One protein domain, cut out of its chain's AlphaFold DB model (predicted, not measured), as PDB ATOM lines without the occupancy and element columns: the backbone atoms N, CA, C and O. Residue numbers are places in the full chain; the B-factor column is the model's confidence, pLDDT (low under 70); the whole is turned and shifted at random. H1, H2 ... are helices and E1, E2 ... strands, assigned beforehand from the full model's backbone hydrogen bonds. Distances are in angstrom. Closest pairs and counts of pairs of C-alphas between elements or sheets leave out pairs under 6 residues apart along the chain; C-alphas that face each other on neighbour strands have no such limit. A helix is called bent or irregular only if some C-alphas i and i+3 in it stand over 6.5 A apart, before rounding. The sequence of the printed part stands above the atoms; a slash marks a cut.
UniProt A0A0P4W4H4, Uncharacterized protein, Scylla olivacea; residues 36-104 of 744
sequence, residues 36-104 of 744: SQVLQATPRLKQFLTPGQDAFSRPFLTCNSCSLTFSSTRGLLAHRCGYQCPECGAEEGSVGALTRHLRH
ATOM      1  N   SER A  36      -0.545 -30.997  -1.703       66.31
ATOM      2  CA  SER A  36       0.637 -30.178  -1.989       66.31
ATOM      3  C   SER A  36       1.096 -29.343  -0.784       66.31
ATOM      4  O   SER A  36       2.300 -29.137  -0.595       66.31
ATOM      5  N   GLN A  37       0.169 -28.893   0.070       71.06
ATOM      6  CA  GLN A  37       0.468 -28.081   1.254       71.06
ATOM      7  C   GLN A  37       1.262 -28.861   2.313       71.06
ATOM      8  O   GLN A  37       2.027 -28.260   3.066       71.06
ATOM      9  N   VAL A  38       1.170 -30.197   2.341       68.50
ATOM     10  CA  VAL A  38       1.946 -31.039   3.271       68.50
ATOM     11  C   VAL A  38       3.454 -30.874   3.034       68.50
ATOM     12  O   VAL A  38       4.221 -30.714   3.986       68.50
ATOM     13  N   LEU A  39       3.880 -30.828   1.765       67.81
ATOM     14  CA  LEU A  39       5.280 -30.588   1.394       67.81
ATOM     15  C   LEU A  39       5.713 -29.130   1.590       67.81
ATOM     16  O   LEU A  39       6.896 -28.882   1.818       67.81
ATOM     17  N   GLN A  40       4.790 -28.169   1.507       70.06
ATOM     18  CA  GLN A  40       5.083 -26.760   1.802       70.06
ATOM     19  C   GLN A  40       5.298 -26.553   3.308       70.06
ATOM     20  O   GLN A  40       6.283 -25.943   3.718       70.06
ATOM     21  N   ALA A  41       4.426 -27.129   4.140       65.31
ATOM     22  CA  ALA A  41       4.490 -27.028   5.593       65.31
ATOM     23  C   ALA A  41       5.643 -27.835   6.218       65.31
ATOM     24  O   ALA A  41       6.004 -27.605   7.374       65.31
ATOM     25  N   THR A  42       6.208 -28.830   5.523       70.94
ATOM     26  CA  THR A  42       7.374 -29.596   6.004       70.94
ATOM     27  C   THR A  42       8.257 -30.050   4.825       70.94
ATOM     28  O   THR A  42       8.183 -31.205   4.399       70.94
ATOM     29  N   PRO A  43       9.140 -29.170   4.304       71.50
ATOM     30  CA  PRO A  43       9.918 -29.420   3.081       71.50
ATOM     31  C   PRO A  43      10.811 -30.666   3.107       71.50
ATOM     32  O   PRO A  43      11.054 -31.260   2.056       71.50
ATOM     33  N   ARG A  44      11.265 -31.096   4.295       72.81
ATOM     34  CA  ARG A  44      12.091 -32.304   4.482       72.81
ATOM     35  C   ARG A  44      11.388 -33.594   4.017       72.81
ATOM     36  O   ARG A  44      12.061 -34.543   3.630       72.81
ATOM     37  N   LEU A  45      10.050 -33.617   3.951       74.44
ATOM     38  CA  LEU A  45       9.278 -34.769   3.459       74.44
ATOM     39  C   LEU A  45       9.506 -35.090   1.970       74.44
ATOM     40  O   LEU A  45       9.243 -36.218   1.558       74.44
ATOM     41  N   LYS A  46      10.044 -34.154   1.170       76.19
ATOM     42  CA  LYS A  46      10.369 -34.369  -0.256       76.19
ATOM     43  C   LYS A  46      11.378 -35.502  -0.506       76.19
ATOM     44  O   LYS A  46      11.461 -36.004  -1.618       76.19
ATOM     45  N   GLN A  47      12.134 -35.916   0.513       75.25
ATOM     46  CA  GLN A  47      13.032 -37.076   0.432       75.25
ATOM     47  C   GLN A  47      12.259 -38.410   0.398       75.25
ATOM     48  O   GLN A  47      12.699 -39.373  -0.226       75.25
ATOM     49  N   PHE A  48      11.079 -38.455   1.024       76.19
ATOM     50  CA  PHE A  48      10.247 -39.654   1.169       76.19
ATOM     51  C   PHE A  48       9.038 -39.674   0.229       76.19
ATOM     52  O   PHE A  48       8.478 -40.743  -0.021       76.19
ATOM     53  N   LEU A  49       8.629 -38.505  -0.273       80.56
ATOM     54  CA  LEU A  49       7.440 -38.317  -1.098       80.56
ATOM     55  C   LEU A  49       7.775 -37.552  -2.385       80.56
ATOM     56  O   LEU A  49       8.322 -36.449  -2.334       80.56
ATOM     57  N   THR A  50       7.381 -38.102  -3.529       80.81
ATOM     58  CA  THR A  50       7.493 -37.475  -4.852       80.81
ATOM     59  C   THR A  50       6.157 -36.841  -5.268       80.81
ATOM     60  O   THR A  50       5.126 -37.501  -5.167       80.81
ATOM     61  N   PRO A  51       6.119 -35.568  -5.705       83.06
ATOM     62  CA  PRO A  51       4.895 -34.944  -6.205       83.06
ATOM     63  C   PRO A  51       4.647 -35.250  -7.688       83.06
ATOM     64  O   PRO A  51       5.581 -35.263  -8.489       83.06
ATOM     65  N   GLY A  52       3.378 -35.425  -8.054       78.06
ATOM     66  CA  GLY A  52       2.915 -35.586  -9.432       78.06
ATOM     67  C   GLY A  52       1.550 -34.931  -9.665       78.06
ATOM     68  O   GLY A  52       0.894 -34.481  -8.725       78.06
ATOM     69  N   GLN A  53       1.130 -34.870 -10.928       78.38
ATOM     70  CA  GLN A  53      -0.194 -34.401 -11.349       78.38
ATOM     71  C   GLN A  53      -0.860 -35.466 -12.220       78.38
ATOM     72  O   GLN A  53      -0.190 -36.101 -13.037       78.38
ATOM     73  N   ASP A  54      -2.161 -35.689 -12.032       69.62
ATOM     74  CA  ASP A  54      -2.938 -36.570 -12.906       69.62
ATOM     75  C   ASP A  54      -3.324 -35.881 -14.232       69.62
ATOM     76  O   ASP A  54      -3.057 -34.697 -14.450       69.62
ATOM     77  N   ALA A  55      -3.979 -36.620 -15.133       61.09
ATOM     78  CA  ALA A  55      -4.433 -36.106 -16.430       61.09
ATOM     79  C   ALA A  55      -5.487 -34.976 -16.338       61.09
ATOM     80  O   ALA A  55      -5.842 -34.388 -17.357       61.09
ATOM     81  N   PHE A  56      -5.981 -34.665 -15.134       60.19
ATOM     82  CA  PHE A  56      -6.909 -33.574 -14.834       60.19
ATOM     83  C   PHE A  56      -6.249 -32.480 -13.970       60.19
ATOM     84  O   PHE A  56      -6.945 -31.698 -13.318       60.19
ATOM     85  N   SER A  57      -4.911 -32.428 -13.963       67.50
ATOM     86  CA  SER A  57      -4.075 -31.480 -13.213       67.50
ATOM     87  C   SER A  57      -4.232 -31.543 -11.688       67.50
ATOM     88  O   SER A  57      -3.851 -30.600 -10.990       67.50
ATOM     89  N   ARG A  58      -4.772 -32.639 -11.136       71.62
ATOM     90  CA  ARG A  58      -4.936 -32.799  -9.685       71.62
ATOM     91  C   ARG A  58      -3.623 -33.272  -9.060       71.62
ATOM     92  O   ARG A  58      -3.042 -34.242  -9.556       71.62
ATOM     93  N   PRO A  59      -3.148 -32.634  -7.977       73.81
ATOM     94  CA  PRO A  59      -1.910 -33.031  -7.326       73.81
ATOM     95  C   PRO A  59      -2.065 -34.357  -6.574       73.81
ATOM     96  O   PRO A  59      -3.058 -34.595  -5.880       73.81
ATOM     97  N   PHE A  60      -1.044 -35.203  -6.665       80.38
ATOM     98  CA  PHE A  60      -0.886 -36.398  -5.844       80.38
ATOM     99  C   PHE A  60       0.553 -36.512  -5.333       80.38
ATOM    100  O   PHE A  60       1.484 -35.972  -5.932       80.38
ATOM    101  N   LEU A  61       0.745 -37.237  -4.229       80.44
ATOM    102  CA  LEU A  61       2.065 -37.579  -3.699       80.44
ATOM    103  C   LEU A  61       2.274 -39.094  -3.738       80.44
ATOM    104  O   LEU A  61       1.454 -39.847  -3.218       80.44
ATOM    105  N   THR A  62       3.378 -39.543  -4.324       78.69
ATOM    106  CA  THR A  62       3.837 -40.936  -4.303       78.69
ATOM    107  C   THR A  62       4.817 -41.171  -3.163       78.69
ATOM    108  O   THR A  62       5.767 -40.415  -2.989       78.69
ATOM    109  N   CYS A  63       4.619 -42.236  -2.387       79.38
ATOM    110  CA  CYS A  63       5.600 -42.665  -1.392       79.38
ATOM    111  C   CYS A  63       6.775 -43.379  -2.070       79.38
ATOM    112  O   CYS A  63       6.588 -44.437  -2.665       79.38
ATOM    113  N   ASN A  64       7.992 -42.857  -1.914       78.69
ATOM    114  CA  ASN A  64       9.195 -43.399  -2.553       78.69
ATOM    115  C   ASN A  64       9.528 -44.830  -2.081       78.69
ATOM    116  O   ASN A  64      10.110 -45.603  -2.833       78.69
ATOM    117  N   SER A  65       9.135 -45.201  -0.855       76.06
ATOM    118  CA  SER A  65       9.456 -46.507  -0.255       76.06
ATOM    119  C   SER A  65       8.506 -47.649  -0.647       76.06
ATOM    120  O   SER A  65       8.871 -48.812  -0.509       76.06
ATOM    121  N   CYS A  66       7.276 -47.351  -1.085       77.69
ATOM    122  CA  CYS A  66       6.261 -48.374  -1.406       77.69
ATOM    123  C   CYS A  66       5.470 -48.104  -2.698       77.69
ATOM    124  O   CYS A  66       4.551 -48.855  -3.022       77.69
ATOM    125  N   SER A  67       5.793 -47.025  -3.412       77.75
ATOM    126  CA  SER A  67       5.176 -46.579  -4.670       77.75
ATOM    127  C   SER A  67       3.662 -46.315  -4.631       77.75
ATOM    128  O   SER A  67       3.045 -46.154  -5.682       77.75
ATOM    129  N   LEU A  68       3.044 -46.225  -3.447       78.94
ATOM    130  CA  LEU A  68       1.627 -45.870  -3.319       78.94
ATOM    131  C   LEU A  68       1.394 -44.380  -3.603       78.94
ATOM    132  O   LEU A  68       2.081 -43.519  -3.049       78.94
ATOM    133  N   THR A  69       0.399 -44.098  -4.445       80.31
ATOM    134  CA  THR A  69      -0.112 -42.766  -4.788       80.31
ATOM    135  C   THR A  69      -1.184 -42.318  -3.791       80.31
ATOM    136  O   THR A  69      -2.137 -43.043  -3.507       80.31
ATOM    137  N   PHE A  70      -1.078 -41.087  -3.297       79.94
ATOM    138  CA  PHE A  70      -2.078 -40.460  -2.435       79.94
ATOM    139  C   PHE A  70      -2.594 -39.183  -3.088       79.94
ATOM    140  O   PHE A  70      -1.811 -38.296  -3.411       79.94
ATOM    141  N   SER A  71      -3.911 -39.074  -3.251       72.88
ATOM    142  CA  SER A  71      -4.609 -37.867  -3.727       72.88
ATOM    143  C   SER A  71      -5.345 -37.118  -2.606       72.88
ATOM    144  O   SER A  71      -6.005 -36.116  -2.859       72.88
ATOM    145  N   SER A  72      -5.245 -37.590  -1.356       77.56
ATOM    146  CA  SER A  72      -5.805 -36.912  -0.182       77.56
ATOM    147  C   SER A  72      -4.815 -36.852   0.978       77.56
ATOM    148  O   SER A  72      -4.145 -37.835   1.315       77.56
ATOM    149  N   THR A  73      -4.783 -35.700   1.645       73.62
ATOM    150  CA  THR A  73      -3.964 -35.425   2.835       73.62
ATOM    151  C   THR A  73      -4.242 -36.415   3.970       73.62
ATOM    152  O   THR A  73      -3.317 -36.908   4.614       73.62
ATOM    153  N   ARG A  74      -5.512 -36.797   4.169       74.06
ATOM    154  CA  ARG A  74      -5.919 -37.780   5.186       74.06
ATOM    155  C   ARG A  74      -5.383 -39.187   4.895       74.06
ATOM    156  O   ARG A  74      -4.919 -39.850   5.819       74.06
ATOM    157  N   GLY A  75      -5.413 -39.626   3.633       73.31
ATOM    158  CA  GLY A  75      -4.854 -40.919   3.222       73.31
ATOM    159  C   GLY A  75      -3.334 -40.971   3.382       73.31
ATOM    160  O   GLY A  75      -2.804 -41.943   3.914       73.31
ATOM    161  N   LEU A  76      -2.647 -39.888   3.004       77.88
ATOM    162  CA  LEU A  76      -1.200 -39.752   3.154       77.88
ATOM    163  C   LEU A  76      -0.754 -39.782   4.623       77.88
ATOM    164  O   LEU A  76       0.149 -40.532   4.974       77.88
ATOM    165  N   LEU A  77      -1.373 -38.986   5.500       74.75
ATOM    166  CA  LEU A  77      -0.959 -38.904   6.907       74.75
ATOM    167  C   LEU A  77      -1.211 -40.214   7.671       74.75
ATOM    168  O   LEU A  77      -0.454 -40.534   8.590       74.75
ATOM    169  N   ALA A  78      -2.231 -40.981   7.269       74.38
ATOM    170  CA  ALA A  78      -2.530 -42.311   7.798       74.38
ATOM    171  C   ALA A  78      -1.650 -43.431   7.204       74.38
ATOM    172  O   ALA A  78      -1.631 -44.540   7.745       74.38
ATOM    173  N   HIS A  79      -0.927 -43.171   6.109       78.44
ATOM    174  CA  HIS A  79      -0.112 -44.176   5.440       78.44
ATOM    175  C   HIS A  79       1.051 -44.637   6.327       78.44
ATOM    176  O   HIS A  79       1.892 -43.838   6.752       78.44
ATOM    177  N   ARG A  80       1.096 -45.951   6.576       77.06
ATOM    178  CA  ARG A  80       2.147 -46.616   7.344       77.06
ATOM    179  C   ARG A  80       3.179 -47.254   6.422       77.06
ATOM    180  O   ARG A  80       2.921 -48.287   5.812       77.06
ATOM    181  N   CYS A  81       4.364 -46.665   6.395       71.75
ATOM    182  CA  CYS A  81       5.587 -47.265   5.883       71.75
ATOM    183  C   CYS A  81       6.680 -47.020   6.933       71.75
ATOM    184  O   CYS A  81       6.551 -46.084   7.723       71.75
ATOM    185  N   GLY A  82       7.714 -47.861   6.989       68.12
ATOM    186  CA  GLY A  82       8.820 -47.677   7.931       68.12
ATOM    187  C   GLY A  82       9.698 -46.510   7.490       68.12
ATOM    188  O   GLY A  82      10.616 -46.705   6.697       68.12
ATOM    189  N   TYR A  83       9.392 -45.294   7.945       74.81
ATOM    190  CA  TYR A  83      10.166 -44.107   7.598       74.81
ATOM    191  C   TYR A  83      11.267 -43.880   8.624       74.81
ATOM    192  O   TYR A  83      10.977 -43.582   9.778       74.81
ATOM    193  N   GLN A  84      12.528 -43.965   8.210       72.00
ATOM    194  CA  GLN A  84      13.643 -43.652   9.095       72.00
ATOM    195  C   GLN A  84      14.007 -42.164   9.008       72.00
ATOM    196  O   GLN A  84      14.236 -41.633   7.920       72.00
ATOM    197  N   CYS A  85      14.074 -41.481  10.151       68.94
ATOM    198  CA  CYS A  85      14.536 -40.100  10.228       68.94
ATOM    199  C   CYS A  85      16.045 -40.029   9.912       68.94
ATOM    200  O   CYS A  85      16.835 -40.662  10.617       68.94
ATOM    201  N   PRO A  86      16.484 -39.240   8.913       61.53
ATOM    202  CA  PRO A  86      17.881 -39.224   8.476       61.53
ATOM    203  C   PRO A  86      18.812 -38.459   9.433       61.53
ATOM    204  O   PRO A  86      20.027 -38.557   9.302       61.53
ATOM    205  N   GLU A  87      18.264 -37.705  10.393       64.81
ATOM    206  CA  GLU A  87      19.034 -36.898  11.356       64.81
ATOM    207  C   GLU A  87      19.277 -37.606  12.701       64.81
ATOM    208  O   GLU A  87      20.235 -37.274  13.397       64.81
ATOM    209  N   CYS A  88      18.439 -38.581  13.075       67.38
ATOM    210  CA  CYS A  88      18.538 -39.281  14.366       67.38
ATOM    211  C   CYS A  88      18.370 -40.812  14.288       67.38
ATOM    212  O   CYS A  88      18.514 -41.488  15.303       67.38
ATOM    213  N   GLY A  89      18.040 -41.366  13.116       66.00
ATOM    214  CA  GLY A  89      17.853 -42.804  12.902       66.00
ATOM    215  C   GLY A  89      16.538 -43.395  13.425       66.00
ATOM    216  O   GLY A  89      16.333 -44.596  13.264       66.00
ATOM    217  N   ALA A  90      15.648 -42.598  14.031       68.62
ATOM    218  CA  ALA A  90      14.376 -43.080  14.574       68.62
ATOM    219  C   ALA A  90      13.416 -43.570  13.477       68.62
ATOM    220  O   ALA A  90      13.249 -42.906  12.453       68.62
ATOM    221  N   GLU A  91      12.758 -44.706  13.711       72.25
ATOM    222  CA  GLU A  91      11.742 -45.264  12.814       72.25
ATOM    223  C   GLU A  91      10.345 -44.743  13.171       72.25
ATOM    224  O   GLU A  91       9.814 -44.998  14.252       72.25
ATOM    225  N   GLU A  92       9.725 -44.033  12.234       77.94
ATOM    226  CA  GLU A  92       8.390 -43.462  12.360       77.94
ATOM    227  C   GLU A  92       7.402 -44.239  11.485       77.94
ATOM    228  O   GLU A  92       7.468 -44.232  10.255       77.94
ATOM    229  N   GLY A  93       6.441 -44.908  12.123       68.38
ATOM    230  CA  GLY A  93       5.507 -45.818  11.452       68.38
ATOM    231  C   GLY A  93       4.397 -45.153  10.629       68.38
ATOM    232  O   GLY A  93       3.455 -45.845  10.246       68.38
ATOM    233  N   SER A  94       4.432 -43.834  10.401       76.31
ATOM    234  CA  SER A  94       3.487 -43.125   9.520       76.31
ATOM    235  C   SER A  94       4.020 -41.771   9.050       76.31
ATOM    236  O   SER A  94       4.812 -41.142   9.754       76.31
ATOM    237  N   VAL A  95       3.524 -41.268   7.911       74.81
ATOM    238  CA  VAL A  95       3.891 -39.924   7.412       74.81
ATOM    239  C   VAL A  95       3.516 -38.838   8.424       74.81
ATOM    240  O   VAL A  95       4.278 -37.894   8.617       74.81
ATOM    241  N   GLY A  96       2.374 -38.960   9.111       73.75
ATOM    242  CA  GLY A  96       1.959 -37.988  10.127       73.75
ATOM    243  C   GLY A  96       2.884 -37.945  11.348       73.75
ATOM    244  O   GLY A  96       3.205 -36.860  11.836       73.75
ATOM    245  N   ALA A  97       3.361 -39.107  11.804       74.00
ATOM    246  CA  ALA A  97       4.337 -39.186  12.890       74.00
ATOM    247  C   ALA A  97       5.706 -38.635  12.450       74.00
ATOM    248  O   ALA A  97       6.224 -37.731  13.102       74.00
ATOM    249  N   LEU A  98       6.196 -39.032  11.267       75.88
ATOM    250  CA  LEU A  98       7.415 -38.488  10.654       75.88
ATOM    251  C   LEU A  98       7.351 -36.961  10.471       75.88
ATOM    252  O   LEU A  98       8.324 -36.262  10.732       75.88
ATOM    253  N   THR A  99       6.200 -36.415  10.071       72.50
ATOM    254  CA  THR A  99       6.003 -34.962   9.914       72.50
ATOM    255  C   THR A  99       6.155 -34.231  11.247       72.50
ATOM    256  O   THR A  99       6.777 -33.172  11.302       72.50
ATOM    257  N   ARG A 100       5.612 -34.792  12.336       74.81
ATOM    258  CA  ARG A 100       5.770 -34.240  13.690       74.81
ATOM    259  C   ARG A 100       7.214 -34.385  14.176       74.81
ATOM    260  O   ARG A 100       7.764 -33.430  14.714       74.81
ATOM    261  N   HIS A 101       7.827 -35.537  13.922       77.00
ATOM    262  CA  HIS A 101       9.221 -35.824  14.240       77.00
ATOM    263  C   HIS A 101      10.163 -34.811  13.575       77.00
ATOM    264  O   HIS A 101      10.902 -34.114  14.260       77.00
ATOM    265  N   LEU A 102      10.090 -34.645  12.250       72.88
ATOM    266  CA  LEU A 102      10.952 -33.740  11.475       72.88
ATOM    267  C   LEU A 102      10.772 -32.249  11.813       72.88
ATOM    268  O   LEU A 102      11.633 -31.445  11.467       72.88
ATOM    269  N   ARG A 103       9.680 -31.856  12.484       72.44
ATOM    270  CA  ARG A 103       9.483 -30.487  13.002       72.44
ATOM    271  C   ARG A 103      10.169 -30.233  14.346       72.44
ATOM    272  O   ARG A 103      10.283 -29.075  14.747       72.44
ATOM    273  N   HIS A 104      10.564 -31.281  15.064       67.75
ATOM    274  CA  HIS A 104      11.157 -31.194  16.405       67.75
ATOM    275  C   HIS A 104      12.522 -31.890  16.510       67.75
ATOM    276  O   HIS A 104      13.236 -31.692  17.489       67.75
TER     277      HIS A 104
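What this domain is: This is residues 36 to 104 of the 744 residues of an uncharacterized protein of Scylla olivacea (UniProt A0A0P4W4H4). A two-stranded hairpin, E1 and E2, makes one end of an elongated domain, and a loop with no named element, around residues 85 to 90, makes the other; four short helices lie along the length between the two tips. H3 and H4 meet at a corner, H1 has its first residues beside the hairpin, and residues 69 to 70 fold back to pair beside E2. The printed part has 69 residues, with the order H1 H2 E1 E2 H3 H4, the antiparallel sheet E1 - E2, and the class mixed, helices and strands. It is compact, with a radius of gyration of the C-alphas of 11.6 A, and its C-alphas span 39 by 22 by 18 A.

Where its parts are: H1 is residues 36 to 41 and begins at C-alpha 36 at (0.637, -30.178, -1.989); it is 9.1 A long. H2, residues 43 to 47, is 8.7 A long and neither bent nor irregular, but only just: C-alphas 44 and 47 are 6.3 A apart. E1, residues 49 to 53, is 13.4 A long, and E2, residues 59 to 63, is 13.6 A long, beginning at C-alpha 59 at (-1.910, -33.031, -7.326). H3, residues 73 to 78, is 8.6 A long. H4, residues 95 to 102, is 10.2 A long and ends at C-alpha 102 at (10.952, -33.740, 11.475).

How they stand to each other: E1 and E2 form a hairpin, antiparallel at 148 degrees between their directions, with N 50 and O 62 at 2.9 A and N 62 and O 50 at 2.8 A, within hydrogen-bond range. The closest C-alphas of H1 and E2 are those of Ser 36 and Pro 59, 6.6 A apart. H1 and H2 are close but not clearly touching, the closest C-alphas being those of Leu 39 and Leu 45, 6.1 A. H2 and H4 are also close but not clearly touching, with Arg 44 and Leu 102 closest at 7.2 A between C-alphas. H3 and H4 touch, with the C-alphas of Leu 77 and Gly 96 closest at 4.4 A, about perpendicular at 83 degrees. E1 and H4 are apart. Every O i to N i+4 pair is within hydrogen-bond range in H1, H3 and H4; in H2 it is 0 of 1, with 2 of 2 O i to N i+3 pairs within range.

The domain as a whole: The two C-alphas farthest apart, those of Phe 56 and Cys 88, are 39.2 A apart. The printed part has no cut. The link from H3 to H4, residues 79 to 94, is long, and within it residues 83 to 84 pair antiparallel with residues 91 to 92. The mean pLDDT of the printed part is 73.4; 17 residues are under 70, among them 54 to 57 and 85 to 90.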